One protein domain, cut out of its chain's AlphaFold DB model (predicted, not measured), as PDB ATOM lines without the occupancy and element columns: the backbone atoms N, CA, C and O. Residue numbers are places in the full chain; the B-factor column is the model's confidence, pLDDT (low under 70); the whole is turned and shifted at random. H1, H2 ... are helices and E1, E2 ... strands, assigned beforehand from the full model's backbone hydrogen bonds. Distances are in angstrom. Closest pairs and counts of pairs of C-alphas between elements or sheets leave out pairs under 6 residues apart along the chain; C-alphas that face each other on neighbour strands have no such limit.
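AT A GLANCE: This is residues 110 to 207 of the 207 residues of the protein "Oxidoreductase" of Aureobasidium pullulans (UniProt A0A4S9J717). There is little regular structure: long loops link three short helices that do not gather into a bundle, with E1 and H2 near one end and H3 at the other. Short paired stretches tie the loops to E1 and to each other. The printed part has 98 residues, in order H1, E1, H2, H3, mostly helix by class, though the named elements hold only 24 residues. It is compact, with a radius of gyration of the C-alphas of 14.2 A and spans of 35 by 34 by 23 A.

IN THESE COORDINATES: H1, residues 110 to 116, begins at C-alpha (56.125, -14.700, 25.477) and is 9.1 A long. E1 is residues 154 to 157, 9.4 A; H2 is residues 168 to 175, 9.6 A. H3, residues 202 to 206, 6.0 A, ends at C-alpha (51.172, -13.750, 40.906).

HOW THE PARTS SIT: H1 and H3 are only just apart, at 8.5 A. E1 pairs with no named strand; residues 130 to 131 pair antiparallel with its residues 156 to 157, and 166 to 167 with 154 to 155. The closest C-alphas of E1 and H2, Ser 154 and Met 168, are 5.7 A apart. Every O i to N i+4 pair is within hydrogen-bond range in H2 and H3, and 2 of 3 in H1.

THE WHOLE: The printed part has no cut. The links H1 to E1 and H2 to H3 are long. No printed residue is under 70 in pLDDT.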
ATOM      1  N   ASP A 110      56.326 -15.951  26.215       97.44
ATOM      2  CA  ASP A 110      56.125 -14.700  25.477       97.44
ATOM      3  C   ASP A 110      56.493 -13.480  26.335       97.44
ATOM      4  O   ASP A 110      57.368 -12.699  25.956       97.44
ATOM      5  N   LYS A 111      55.934 -13.369  27.547       97.31
ATOM      6  CA  LYS A 111      56.246 -12.273  28.479       97.31
ATOM      7  C   LYS A 111      57.732 -12.230  28.837       97.31
ATOM      8  O   LYS A 111      58.364 -11.183  28.690       97.31
ATOM      9  N   LEU A 112      58.316 -13.360  29.236       97.12
ATOM     10  CA  LEU A 112      59.717 -13.402  29.656       97.12
ATOM     11  C   LEU A 112      60.673 -13.027  28.512       97.12
ATOM     12  O   LEU A 112      61.628 -12.278  28.726       97.12
ATOM     13  N   LEU A 113      60.422 -13.517  27.294       96.38
ATOM     14  CA  LEU A 113      61.317 -13.320  26.151       96.38
ATOM     15  C   LEU A 113      61.082 -11.999  25.411       96.38
ATOM     16  O   LEU A 113      62.049 -11.380  24.968       96.38
ATOM     17  N   HIS A 114      59.832 -11.559  25.257       96.62
ATOM     18  CA  HIS A 114      59.499 -10.373  24.464       96.62
ATOM     19  C   HIS A 114      59.360  -9.098  25.294       96.62
ATOM     20  O   HIS A 114      59.725  -8.028  24.804       96.62
ATOM     21  N   ARG A 115      58.848  -9.189  26.526       95.94
ATOM     22  CA  ARG A 115      58.665  -8.031  27.414       95.94
ATOM     23  C   ARG A 115      59.835  -7.884  28.381       95.94
ATOM     24  O   ARG A 115      60.463  -6.830  28.419       95.94
ATOM     25  N   ASP A 116      60.133  -8.927  29.153       96.56
ATOM     26  CA  ASP A 116      61.027  -8.801  30.308       96.56
ATOM     27  C   ASP A 116      62.506  -8.816  29.910       96.56
ATOM     28  O   ASP A 116      63.283  -8.011  30.425       96.56
ATOM     29  N   LEU A 117      62.908  -9.657  28.954       96.75
ATOM     30  CA  LEU A 117      64.283  -9.679  28.440       96.75
ATOM     31  C   LEU A 117      64.674  -8.370  27.731       96.75
ATOM     32  O   LEU A 117      65.830  -7.951  27.795       96.75
ATOM     33  N   SER A 118      63.721  -7.722  27.062       95.75
ATOM     34  CA  SER A 118      63.926  -6.458  26.342       95.75
ATOM     35  C   SER A 118      63.707  -5.220  27.214       95.75
ATOM     36  O   SER A 118      63.682  -4.104  26.703       95.75
ATOM     37  N   ASN A 119      63.592  -5.383  28.531       95.12
ATOM     38  CA  ASN A 119      63.511  -4.273  29.470       95.12
ATOM     39  C   ASN A 119      64.918  -3.837  29.919       95.12
ATOM     40  O   ASN A 119      65.681  -4.631  30.464       95.12
ATOM     41  N   ALA A 120      65.256  -2.556  29.743       94.69
ATOM     42  CA  ALA A 120      66.570  -2.000  30.090       94.69
ATOM     43  C   ALA A 120      66.909  -1.996  31.593       94.69
ATOM     44  O   ALA A 120      68.082  -1.879  31.984       94.69
ATOM     45  N   THR A 121      65.893  -2.134  32.444       93.75
ATOM     46  CA  THR A 121      66.074  -2.247  33.898       93.75
ATOM     47  C   THR A 121      66.568  -3.634  34.317       93.75
ATOM     48  O   THR A 121      67.247  -3.748  35.336       93.75
ATOM     49  N   HIS A 122      66.320  -4.665  33.505       95.00
ATOM     50  CA  HIS A 122      66.823  -6.018  33.717       95.00
ATOM     51  C   HIS A 122      68.221  -6.186  33.119       95.00
ATOM     52  O   HIS A 122      68.532  -5.650  32.052       95.00
ATOM     53  N   LYS A 123      69.091  -6.934  33.805       94.94
ATOM     54  CA  LYS A 123      70.469  -7.181  33.361       94.94
ATOM     55  C   LYS A 123      70.644  -8.589  32.832       94.94
ATOM     56  O   LYS A 123      69.925  -9.515  33.169       94.94
ATOM     57  N   THR A 124      71.632  -8.733  31.964       96.50
ATOM     58  CA  THR A 124      72.025  -9.990  31.326       96.50
ATOM     59  C   THR A 124      73.532 -10.144  31.421       96.50
ATOM     60  O   THR A 124      74.247  -9.173  31.692       96.50
ATOM     61  N   ASN A 125      74.041 -11.328  31.084       96.06
ATOM     62  CA  ASN A 125      75.482 -11.583  31.014       96.06
ATOM     63  C   ASN A 125      76.245 -10.653  30.059       96.06
ATOM     64  O   ASN A 125      77.461 -10.527  30.164       96.06
ATOM     65  N   LEU A 126      75.551 -10.006  29.125       96.94
ATOM     66  CA  LEU A 126      76.161  -9.155  28.106       96.94
ATOM     67  C   LEU A 126      76.413  -7.730  28.595       96.94
ATOM     68  O   LEU A 126      77.336  -7.083  28.108       96.94
ATOM     69  N   HIS A 127      75.661  -7.271  29.596       95.94
ATOM     70  CA  HIS A 127      75.766  -5.911  30.132       95.94
ATOM     71  C   HIS A 127      77.131  -5.594  30.745       95.94
ATOM     72  O   HIS A 127      77.467  -4.427  30.926       95.94
ATOM     73  N   ILE A 128      77.925  -6.616  31.072       94.06
ATOM     74  CA  ILE A 128      79.292  -6.449  31.571       94.06
ATOM     75  C   ILE A 128      80.194  -5.885  30.462       94.06
ATOM     76  O   ILE A 128      81.007  -5.006  30.726       94.06
ATOM     77  N   HIS A 129      80.003  -6.329  29.216       96.31
ATOM     78  CA  HIS A 129      80.931  -6.082  28.107       96.31
ATOM     79  C   HIS A 129      80.359  -5.209  26.985       96.31
ATOM     80  O   HIS A 129      81.117  -4.699  26.159       96.31
ATOM     81  N   TYR A 130      79.040  -5.040  26.942       98.19
ATOM     82  CA  TYR A 130      78.335  -4.366  25.859       98.19
ATOM     83  C   TYR A 130      77.366  -3.310  26.383       98.19
ATOM     84  O   TYR A 130      76.715  -3.502  27.415       98.19
ATOM     85  N   ASP A 131      77.228  -2.238  25.611       97.81
ATOM     86  CA  ASP A 131      76.124  -1.295  25.696       97.81
ATOM     87  C   ASP A 131      74.958  -1.840  24.867       97.81
ATOM     88  O   ASP A 131      74.981  -1.898  23.629       97.81
ATOM     89  N   ILE A 132      73.944  -2.332  25.579       97.69
ATOM     90  CA  ILE A 132      72.801  -3.017  24.985       97.69
ATOM     91  C   ILE A 132      71.865  -1.985  24.359       97.69
ATOM     92  O   ILE A 132      71.189  -1.226  25.044       97.69
ATOM     93  N   ALA A 133      71.837  -1.960  23.031       96.75
ATOM     94  CA  ALA A 133      70.843  -1.228  22.259       96.75
ATOM     95  C   ALA A 133      69.456  -1.896  22.336       96.75
ATOM     96  O   ALA A 133      69.316  -3.085  22.038       96.75
ATOM     97  N   TYR A 134      68.439  -1.109  22.696       96.62
ATOM     98  CA  TYR A 134      67.052  -1.554  22.833       96.62
ATOM     99  C   TYR A 134      66.200  -1.073  21.649       96.62
ATOM    100  O   TYR A 134      66.220   0.120  21.345       96.62
ATOM    101  N   PRO A 135      65.465  -1.967  20.961       96.25
ATOM    102  CA  PRO A 135      64.614  -1.585  19.843       96.25
ATOM    103  C   PRO A 135      63.393  -0.801  20.333       96.25
ATOM    104  O   PRO A 135      62.842  -1.066  21.403       96.25
ATOM    105  N   GLN A 136      62.937   0.131  19.504       95.38
ATOM    106  CA  GLN A 136      61.723   0.909  19.728       95.38
ATOM    107  C   GLN A 136      60.811   0.808  18.508       95.38
ATOM    108  O   GLN A 136      61.277   0.641  17.378       95.38
ATOM    109  N   LYS A 137      59.503   0.897  18.737       93.75
ATOM    110  CA  LYS A 137      58.499   1.026  17.676       93.75
ATOM    111  C   LYS A 137      58.477   2.464  17.143       93.75
ATOM    112  O   LYS A 137      59.122   3.357  17.685       93.75
ATOM    113  N   SER A 138      57.712   2.698  16.077       91.81
ATOM    114  CA  SER A 138      57.586   4.017  15.438       91.81
ATOM    115  C   SER A 138      57.009   5.102  16.352       91.81
ATOM    116  O   SER A 138      57.278   6.276  16.139       91.81
ATOM    117  N   ASP A 139      56.230   4.714  17.361       94.00
ATOM    118  CA  ASP A 139      55.668   5.602  18.385       94.00
ATOM    119  C   ASP A 139      56.625   5.845  19.572       94.00
ATOM    120  O   ASP A 139      56.249   6.483  20.552       94.00
ATOM    121  N   GLY A 140      57.858   5.326  19.506       91.56
ATOM    122  CA  GLY A 140      58.862   5.421  20.568       91.56
ATOM    123  C   GLY A 140      58.689   4.409  21.705       91.56
ATOM    124  O   GLY A 140      59.551   4.334  22.587       91.56
ATOM    125  N   SER A 141      57.624   3.600  21.694       92.88
ATOM    126  CA  SER A 141      57.415   2.571  22.715       92.88
ATOM    127  C   SER A 141      58.451   1.440  22.601       92.88
ATOM    128  O   SER A 141      58.954   1.167  21.503       92.88
ATOM    129  N   PRO A 142      58.793   0.759  23.711       94.50
ATOM    130  CA  PRO A 142      59.717  -0.369  23.679       94.50
ATOM    131  C   PRO A 142      59.246  -1.483  22.738       94.50
ATOM    132  O   PRO A 142      58.055  -1.804  22.653       94.50
ATOM    133  N   ALA A 143      60.197  -2.101  22.046       96.38
ATOM    134  CA  ALA A 143      59.968  -3.287  21.238       96.38
ATOM    135  C   ALA A 143      60.754  -4.487  21.786       96.38
ATOM    136  O   ALA A 143      61.700  -4.348  22.559       96.38
ATOM    137  N   SER A 144      60.347  -5.683  21.366       97.19
ATOM    138  CA  SER A 144      61.034  -6.930  21.699       97.19
ATOM    139  C   SER A 144      62.331  -7.078  20.898       97.19
ATOM    140  O   SER A 144      62.401  -6.690  19.733       97.19
ATOM    141  N   PHE A 145      63.336  -7.737  21.471       97.38
ATOM    142  CA  PHE A 145      64.539  -8.184  20.758       97.38
ATOM    143  C   PHE A 145      64.246  -9.176  19.626       97.38
ATOM    144  O   PHE A 145      65.074  -9.352  18.736       97.38
ATOM    145  N   PHE A 146      63.066  -9.794  19.635       96.31
ATOM    146  CA  PHE A 146      62.585 -10.695  18.590       96.31
ATOM    147  C   PHE A 146      61.714  -9.983  17.543       96.31
ATOM    148  O   PHE A 146      61.193 -10.632  16.638       96.31
ATOM    149  N   SER A 147      61.515  -8.665  17.655       95.81
ATOM    150  CA  SER A 147      60.727  -7.909  16.682       95.81
ATOM    151  C   SER A 147      61.550  -7.515  15.450       95.81
ATOM    152  O   SER A 147      62.782  -7.485  15.469       95.81
ATOM    153  N   ASN A 148      60.864  -7.123  14.374       94.50
ATOM    154  CA  ASN A 148      61.515  -6.655  13.144       94.50
ATOM    155  C   ASN A 148      62.407  -5.421  13.374       94.50
ATOM    156  O   ASN A 148      63.432  -5.273  12.714       94.50
ATOM    157  N   GLN A 149      62.058  -4.559  14.335       94.62
ATOM    158  CA  GLN A 149      62.843  -3.371  14.693       94.62
ATOM    159  C   GLN A 149      64.227  -3.731  15.247       94.62
ATOM    160  O   GLN A 149      65.160  -2.940  15.135       94.62
ATOM    161  N   ALA A 150      64.384  -4.931  15.812       95.81
ATOM    162  CA  ALA A 150      65.644  -5.400  16.368       95.81
ATOM    163  C   ALA A 150      66.600  -5.990  15.315       95.81
ATOM    164  O   ALA A 150      67.781  -6.180  15.607       95.81
ATOM    165  N   HIS A 151      66.119  -6.274  14.098       92.06
ATOM    166  CA  HIS A 151      66.842  -7.082  13.107       92.06
ATOM    167  C   HIS A 151      68.225  -6.520  12.746       92.06
ATOM    168  O   HIS A 151      69.199  -7.267  12.670       92.06
ATOM    169  N   ASN A 152      68.317  -5.197  12.589       92.44
ATOM    170  CA  ASN A 152      69.552  -4.503  12.211       92.44
ATOM    171  C   ASN A 152      70.295  -3.895  13.411       92.44
ATOM    172  O   ASN A 152      71.269  -3.164  13.228       92.44
ATOM    173  N   ILE A 153      69.847  -4.170  14.639       96.12
ATOM    174  CA  ILE A 153      70.485  -3.635  15.839       96.12
ATOM    175  C   ILE A 153      71.755  -4.429  16.155       96.12
ATOM    176  O   ILE A 153      71.789  -5.662  16.117       96.12
ATOM    177  N   SER A 154      72.804  -3.692  16.509       97.56
ATOM    178  CA  SER A 154      74.066  -4.233  16.999       97.56
ATOM    179  C   SER A 154      74.440  -3.555  18.310       97.56
ATOM    180  O   SER A 154      74.471  -2.326  18.392       97.56
ATOM    181  N   HIS A 155      74.709  -4.356  19.338       97.94
ATOM    182  CA  HIS A 155      75.197  -3.869  20.622       97.94
ATOM    183  C   HIS A 155      76.662  -3.468  20.490       97.94
ATOM    184  O   HIS A 155      77.481  -4.234  19.965       97.94
ATOM    185  N   GLN A 156      76.995  -2.275  20.975       98.25
ATOM    186  CA  GLN A 156      78.364  -1.780  20.912       98.25
ATOM    187  C   GLN A 156      79.164  -2.314  22.096       98.25
ATOM    188  O   GLN A 156      78.625  -2.435  23.197       98.25
ATOM    189  N   PRO A 157      80.426  -2.706  21.889       98.19
ATOM    190  CA  PRO A 157      81.278  -3.112  22.988       98.19
ATOM    191  C   PRO A 157      81.654  -1.880  23.815       98.19
ATOM    192  O   PRO A 157      81.952  -0.827  23.254       98.19
ATOM    193  N   LYS A 158      81.710  -2.032  25.138       98.00
ATOM    194  CA  LYS A 158      82.243  -0.981  26.023       98.00
ATOM    195  C   LYS A 158      83.736  -0.740  25.789       98.00
ATOM    196  O   LYS A 158      84.226   0.364  25.985       98.00
ATOM    197  N   ASP A 159      84.441  -1.787  25.357       97.25
ATOM    198  CA  ASP A 159      85.833  -1.744  24.916       97.25
ATOM    199  C   ASP A 159      85.962  -2.434  23.547       97.25
ATOM    200  O   ASP A 159      85.878  -3.663  23.425       97.25
ATOM    201  N   SER A 160      86.152  -1.622  22.505       96.31
ATOM    202  CA  SER A 160      86.264  -2.069  21.113       96.31
ATOM    203  C   SER A 160      87.599  -2.739  20.779       96.31
ATOM    204  O   SER A 160      87.691  -3.411  19.748       96.31
ATOM    205  N   ALA A 161      88.619  -2.614  21.637       97.12
ATOM    206  CA  ALA A 161      89.876  -3.340  21.478       97.12
ATOM    207  C   ALA A 161      89.738  -4.813  21.906       97.12
ATOM    208  O   ALA A 161      90.436  -5.679  21.376       97.12
ATOM    209  N   VAL A 162      88.817  -5.112  22.831       96.38
ATOM    210  CA  VAL A 162      88.594  -6.466  23.374       96.38
ATOM    211  C   VAL A 162      87.459  -7.195  22.652       96.38
ATOM    212  O   VAL A 162      87.541  -8.403  22.396       96.38
ATOM    213  N   HIS A 163      86.384  -6.484  22.310       96.56
ATOM    214  CA  HIS A 163      85.181  -7.077  21.735       96.56
ATOM    215  C   HIS A 163      84.769  -6.401  20.428       96.56
ATOM    216  O   HIS A 163      84.911  -5.201  20.243       96.56
ATOM    217  N   LYS A 164      84.192  -7.189  19.514       97.12
ATOM    218  CA  LYS A 164      83.545  -6.680  18.297       97.12
ATOM    219  C   LYS A 164      82.073  -6.360  18.572       97.12
ATOM    220  O   LYS A 164      81.491  -7.042  19.426       97.12
ATOM    221  N   PRO A 165      81.455  -5.427  17.819       97.94
ATOM    222  CA  PRO A 165      80.012  -5.209  17.852       97.94
ATOM    223  C   PRO A 165      79.228  -6.513  17.708       97.94
ATOM    224  O   PRO A 165      79.601  -7.402  16.934       97.94
ATOM    225  N   LEU A 166      78.151  -6.635  18.478       98.06
ATOM    226  CA  LEU A 166      77.366  -7.856  18.596       98.06
ATOM    227  C   LEU A 166      75.977  -7.655  17.994       98.06
ATOM    228  O   LEU A 166      75.097  -7.077  18.625       98.06
ATOM    229  N   ALA A 167      75.769  -8.195  16.792       98.06
ATOM    230  CA  ALA A 167      74.456  -8.213  16.152       98.06
ATOM    231  C   ALA A 167      73.412  -8.936  17.021       98.06
ATOM    232  O   ALA A 167      73.721  -9.973  17.624       98.06
ATOM    233  N   MET A 168      72.169  -8.441  17.019       97.62
ATOM    234  CA  MET A 168      71.058  -8.994  17.807       97.62
ATOM    235  C   MET A 168      70.851 -10.501  17.574       97.62
ATOM    236  O   MET A 168      70.671 -11.273  18.513       97.62
ATOM    237  N   SER A 169      70.976 -10.968  16.331       96.44
ATOM    238  CA  SER A 169      70.865 -12.397  16.007       96.44
ATOM    239  C   SER A 169      71.932 -13.253  16.707       96.44
ATOM    240  O   SER A 169      71.636 -14.341  17.200       96.44
ATOM    241  N   SER A 170      73.172 -12.768  16.796       96.94
ATOM    242  CA  SER A 170      74.262 -13.447  17.508       96.94
ATOM    243  C   SER A 170      74.092 -13.342  19.027       96.94
ATOM    244  O   SER A 170      74.387 -14.302  19.745       96.94
ATOM    245  N   CYS A 171      73.570 -12.208  19.511       96.81
ATOM    246  CA  CYS A 171      73.161 -12.020  20.902       96.81
ATOM    247  C   CYS A 171      72.212 -13.147  21.336       96.81
ATOM    248  O   CYS A 171      72.592 -13.959  22.185       96.81
ATOM    249  N   LEU A 172      71.058 -13.271  20.676       96.19
ATOM    250  CA  LEU A 172      70.003 -14.215  21.053       96.19
ATOM    251  C   LEU A 172      70.409 -15.682  20.862       96.19
ATOM    252  O   LEU A 172      70.185 -16.503  21.744       96.19
ATOM    253  N   ASN A 173      71.055 -16.022  19.741       95.50
ATOM    254  CA  ASN A 173      71.323 -17.427  19.412       95.50
ATOM    255  C   ASN A 173      72.603 -17.987  20.042       95.50
ATOM    256  O   ASN A 173      72.777 -19.203  20.105       95.50
ATOM    257  N   ARG A 174      73.565 -17.131  20.419       95.69
ATOM    258  CA  ARG A 174      74.916 -17.602  20.772       95.69
ATOM    259  C   ARG A 174      75.497 -17.007  22.031       95.69
ATOM    260  O   ARG A 174      76.371 -17.659  22.607       95.69
ATOM    261  N   LYS A 175      75.095 -15.812  22.466       97.38
ATOM    262  CA  LYS A 175      75.815 -15.085  23.529       97.38
ATOM    263  C   LYS A 175      74.997 -14.846  24.791       97.38
ATOM    264  O   LYS A 175      75.592 -14.843  25.866       97.38
ATOM    265  N   LEU A 176      73.680 -14.710  24.690       97.44
ATOM    266  CA  LEU A 176      72.801 -14.610  25.849       97.44
ATOM    267  C   LEU A 176      72.822 -15.926  26.647       97.44
ATOM    268  O   LEU A 176      72.837 -17.016  26.070       97.44
ATOM    269  N   ARG A 177      72.904 -15.828  27.974       96.25
ATOM    270  CA  ARG A 177      72.968 -16.979  28.894       96.25
ATOM    271  C   ARG A 177      72.017 -16.852  30.066       96.25
ATOM    272  O   ARG A 177      71.456 -17.852  30.489       96.25
ATOM    273  N   TRP A 178      71.863 -15.644  30.591       95.81
ATOM    274  CA  TRP A 178      70.996 -15.379  31.727       95.81
ATOM    275  C   TRP A 178      70.451 -13.957  31.667       95.81
ATOM    276  O   TRP A 178      71.034 -13.079  31.021       95.81
ATOM    277  N   VAL A 179      69.347 -13.756  32.380       96.44
ATOM    278  CA  VAL A 179      68.739 -12.460  32.678       96.44
ATOM    279  C   VAL A 179      68.345 -12.428  34.157       96.44
ATOM    280  O   VAL A 179      67.943 -13.448  34.711       96.44
ATOM    281  N   THR A 180      68.479 -11.272  34.794       95.12
ATOM    282  CA  THR A 180      67.979 -10.976  36.139       95.12
ATOM    283  C   THR A 180      66.729 -10.109  36.032       95.12
ATOM    284  O   THR A 180      66.787  -8.966  35.575       95.12
ATOM    285  N   ILE A 181      65.596 -10.659  36.464       95.19
ATOM    286  CA  ILE A 181      64.281 -10.008  36.461       95.19
ATOM    287  C   ILE A 181      63.971  -9.562  37.893       95.19
ATOM    288  O   ILE A 181      64.101 -10.353  38.828       95.19
ATOM    289  N   GLY A 182      63.604  -8.295  38.085       92.00
ATOM    290  CA  GLY A 182      63.475  -7.707  39.422       92.00
ATOM    291  C   GLY A 182      64.833  -7.416  40.080       92.00
ATOM    292  O   GLY A 182      65.588  -6.574  39.599       92.00
ATOM    293  N   GLY A 183      65.176  -8.108  41.171       91.44
ATOM    294  CA  GLY A 183      66.454  -7.940  41.879       91.44
ATOM    295  C   GLY A 183      67.683  -8.264  41.019       91.44
ATOM    296  O   GLY A 183      67.794  -9.350  40.453       91.44
ATOM    297  N   GLN A 184      68.635  -7.333  40.939       92.81
ATOM    298  CA  GLN A 184      69.809  -7.452  40.068       92.81
ATOM    299  C   GLN A 184      70.999  -8.034  40.839       92.81
ATOM    300  O   GLN A 184      71.751  -7.296  41.464       92.81
ATOM    301  N   TYR A 185      71.149  -9.360  40.824       91.81
ATOM    302  CA  TYR A 185      72.235 -10.041  41.533       91.81
ATOM    303  C   TYR A 185      73.613  -9.675  40.960       91.81
ATOM    304  O   TYR A 185      73.854  -9.822  39.757       91.81
ATOM    305  N   ASP A 186      74.532  -9.232  41.822       88.81
ATOM    306  CA  ASP A 186      75.923  -8.991  41.446       88.81
ATOM    307  C   ASP A 186      76.703 -10.309  41.517       88.81
ATOM    308  O   ASP A 186      77.051 -10.796  42.592       88.81
ATOM    309  N   TRP A 187      77.009 -10.884  40.355       87.19
ATOM    310  CA  TRP A 187      77.781 -12.124  40.245       87.19
ATOM    311  C   TRP A 187      79.231 -12.003  40.731       87.19
ATOM    312  O   TRP A 187      79.818 -13.015  41.118       87.19
ATOM    313  N   THR A 188      79.808 -10.800  40.709       85.44
ATOM    314  CA  THR A 188      81.193 -10.541  41.133       85.44
ATOM    315  C   THR A 188      81.278 -10.512  42.649       85.44
ATOM    316  O   THR A 188      82.106 -11.204  43.239       85.44
ATOM    317  N   GLN A 189      80.393  -9.739  43.281       88.31
ATOM    318  CA  GLN A 189      80.355  -9.600  44.739       88.31
ATOM    319  C   GLN A 189      79.542 -10.705  45.424       88.31
ATOM    320  O   GLN A 189      79.656 -10.884  46.633       88.31
ATOM    321  N   LYS A 190      78.760 -11.471  44.655       89.81
ATOM    322  CA  LYS A 190      77.852 -12.528  45.124       89.81
ATOM    323  C   LYS A 190      76.810 -12.027  46.128       89.81
ATOM    324  O   LYS A 190      76.516 -12.690  47.120       89.81
ATOM    325  N   VAL A 191      76.258 -10.845  45.869       92.06
ATOM    326  CA  VAL A 191      75.265 -10.197  46.736       92.06
ATOM    327  C   VAL A 191      74.171  -9.537  45.908       92.06
ATOM    328  O   VAL A 191      74.378  -9.153  44.755       92.06
ATOM    329  N   TYR A 192      73.001  -9.365  46.515       91.62
ATOM    330  CA  TYR A 192      72.031  -8.399  46.017       91.62
ATOM    331  C   TYR A 192      72.467  -6.989  46.450       91.62
ATOM    332  O   TYR A 192      72.739  -6.790  47.637       91.62
ATOM    333  N   PRO A 193      72.548  -6.015  45.526       91.50
ATOM    334  CA  PRO A 193      72.860  -4.632  45.863       91.50
ATOM    335  C   PRO A 193      71.852  -4.042  46.853       91.50
ATOM    336  O   PRO A 193      70.671  -4.379  46.826       91.50
ATOM    337  N   SER A 194      72.303  -3.102  47.688       91.44
ATOM    338  CA  SER A 194      71.446  -2.399  48.654       91.44
ATOM    339  C   SER A 194      70.512  -1.363  48.018       91.44
ATOM    340  O   SER A 194      69.614  -0.852  48.685       91.44
ATOM    341  N   SER A 195      70.729  -1.011  46.748       89.25
ATOM    342  CA  SER A 195      69.840  -0.129  45.992       89.25
ATOM    343  C   SER A 195      68.477  -0.780  45.777       89.25
ATOM    344  O   SER A 195      68.401  -1.992  45.580       89.25
ATOM    345  N   ALA A 196      67.417   0.030  45.722       91.94
ATOM    346  CA  ALA A 196      66.082  -0.459  45.394       91.94
ATOM    347  C   ALA A 196      66.112  -1.252  44.069       91.94
ATOM    348  O   ALA A 196      66.579  -0.717  43.055       91.94
ATOM    349  N   PRO A 197      65.669  -2.522  44.060       92.38
ATOM    350  CA  PRO A 197      65.672  -3.315  42.846       92.38
ATOM    351  C   PRO A 197      64.594  -2.808  41.878       92.38
ATOM    352  O   PRO A 197      63.566  -2.287  42.319       92.38
ATOM    353  N   PRO A 198      64.778  -3.003  40.562       93.00
ATOM    354  CA  PRO A 198      63.672  -2.958  39.619       93.00
ATOM    355  C   PRO A 198      62.490  -3.803  40.125       93.00
ATOM    356  O   PRO A 198      62.716  -4.865  40.719       93.00
ATOM    357  N   PRO A 199      61.239  -3.364  39.905       93.81
ATOM    358  CA  PRO A 199      60.081  -4.160  40.279       93.81
ATOM    359  C   PRO A 199      60.079  -5.475  39.495       93.81
ATOM    360  O   PRO A 199      60.350  -5.499  38.293       93.81
ATOM    361  N   PHE A 200      59.773  -6.575  40.178       95.69
ATOM    362  CA  PHE A 200      59.504  -7.840  39.503       95.69
ATOM    363  C   PHE A 200      58.134  -7.750  38.801       95.69
ATOM    364  O   PHE A 200      57.215  -7.174  39.388       95.69
ATOM    365  N   PRO A 201      57.961  -8.294  37.583       96.12
ATOM    366  CA  PRO A 201      56.679  -8.241  36.887       96.12
ATOM    367  C   PRO A 201      55.550  -8.886  37.700       96.12
ATOM    368  O   PRO A 201      55.585 -10.080  37.997       96.12
ATOM    369  N   GLU A 202      54.549  -8.086  38.073       95.44
ATOM    370  CA  GLU A 202      53.496  -8.498  39.014       95.44
ATOM    371  C   GLU A 202      52.676  -9.690  38.518       95.44
ATOM    372  O   GLU A 202      52.261 -10.531  39.312       95.44
ATOM    373  N   ASP A 203      52.452  -9.784  37.208       95.06
ATOM    374  CA  ASP A 203      51.716 -10.889  36.604       95.06
ATOM    375  C   ASP A 203      52.460 -12.220  36.752       95.06
ATOM    376  O   ASP A 203      51.849 -13.222  37.112       95.06
ATOM    377  N   VAL A 204      53.779 -12.223  36.539       95.38
ATOM    378  CA  VAL A 204      54.629 -13.404  36.732       95.38
ATOM    379  C   VAL A 204      54.782 -13.735  38.217       95.38
ATOM    380  O   VAL A 204      54.814 -14.908  38.559       95.38
ATOM    381  N   ALA A 205      54.851 -12.737  39.106       94.62
ATOM    382  CA  ALA A 205      54.911 -12.982  40.554       94.62
ATOM    383  C   ALA A 205      53.611 -13.573  41.116       94.62
ATOM    384  O   ALA A 205      53.633 -14.251  42.142       94.62
ATOM    385  N   PHE A 206      52.478 -13.257  40.491       91.56
ATOM    386  CA  PHE A 206      51.172 -13.750  40.906       91.56
ATOM    387  C   PHE A 206      50.880 -15.180  40.428       91.56
ATOM    388  O   PHE A 206      50.067 -15.859  41.061       91.56
ATOM    389  N   LEU A 207      51.500 -15.603  39.319       90.00
ATOM    390  CA  LEU A 207      51.377 -16.945  38.742       90.00
ATOM    391  C   LEU A 207      52.007 -18.018  39.642       90.00
ATOM    392  O   LEU A 207      51.328 -19.050  39.845       90.00
TER     393      LEU A 207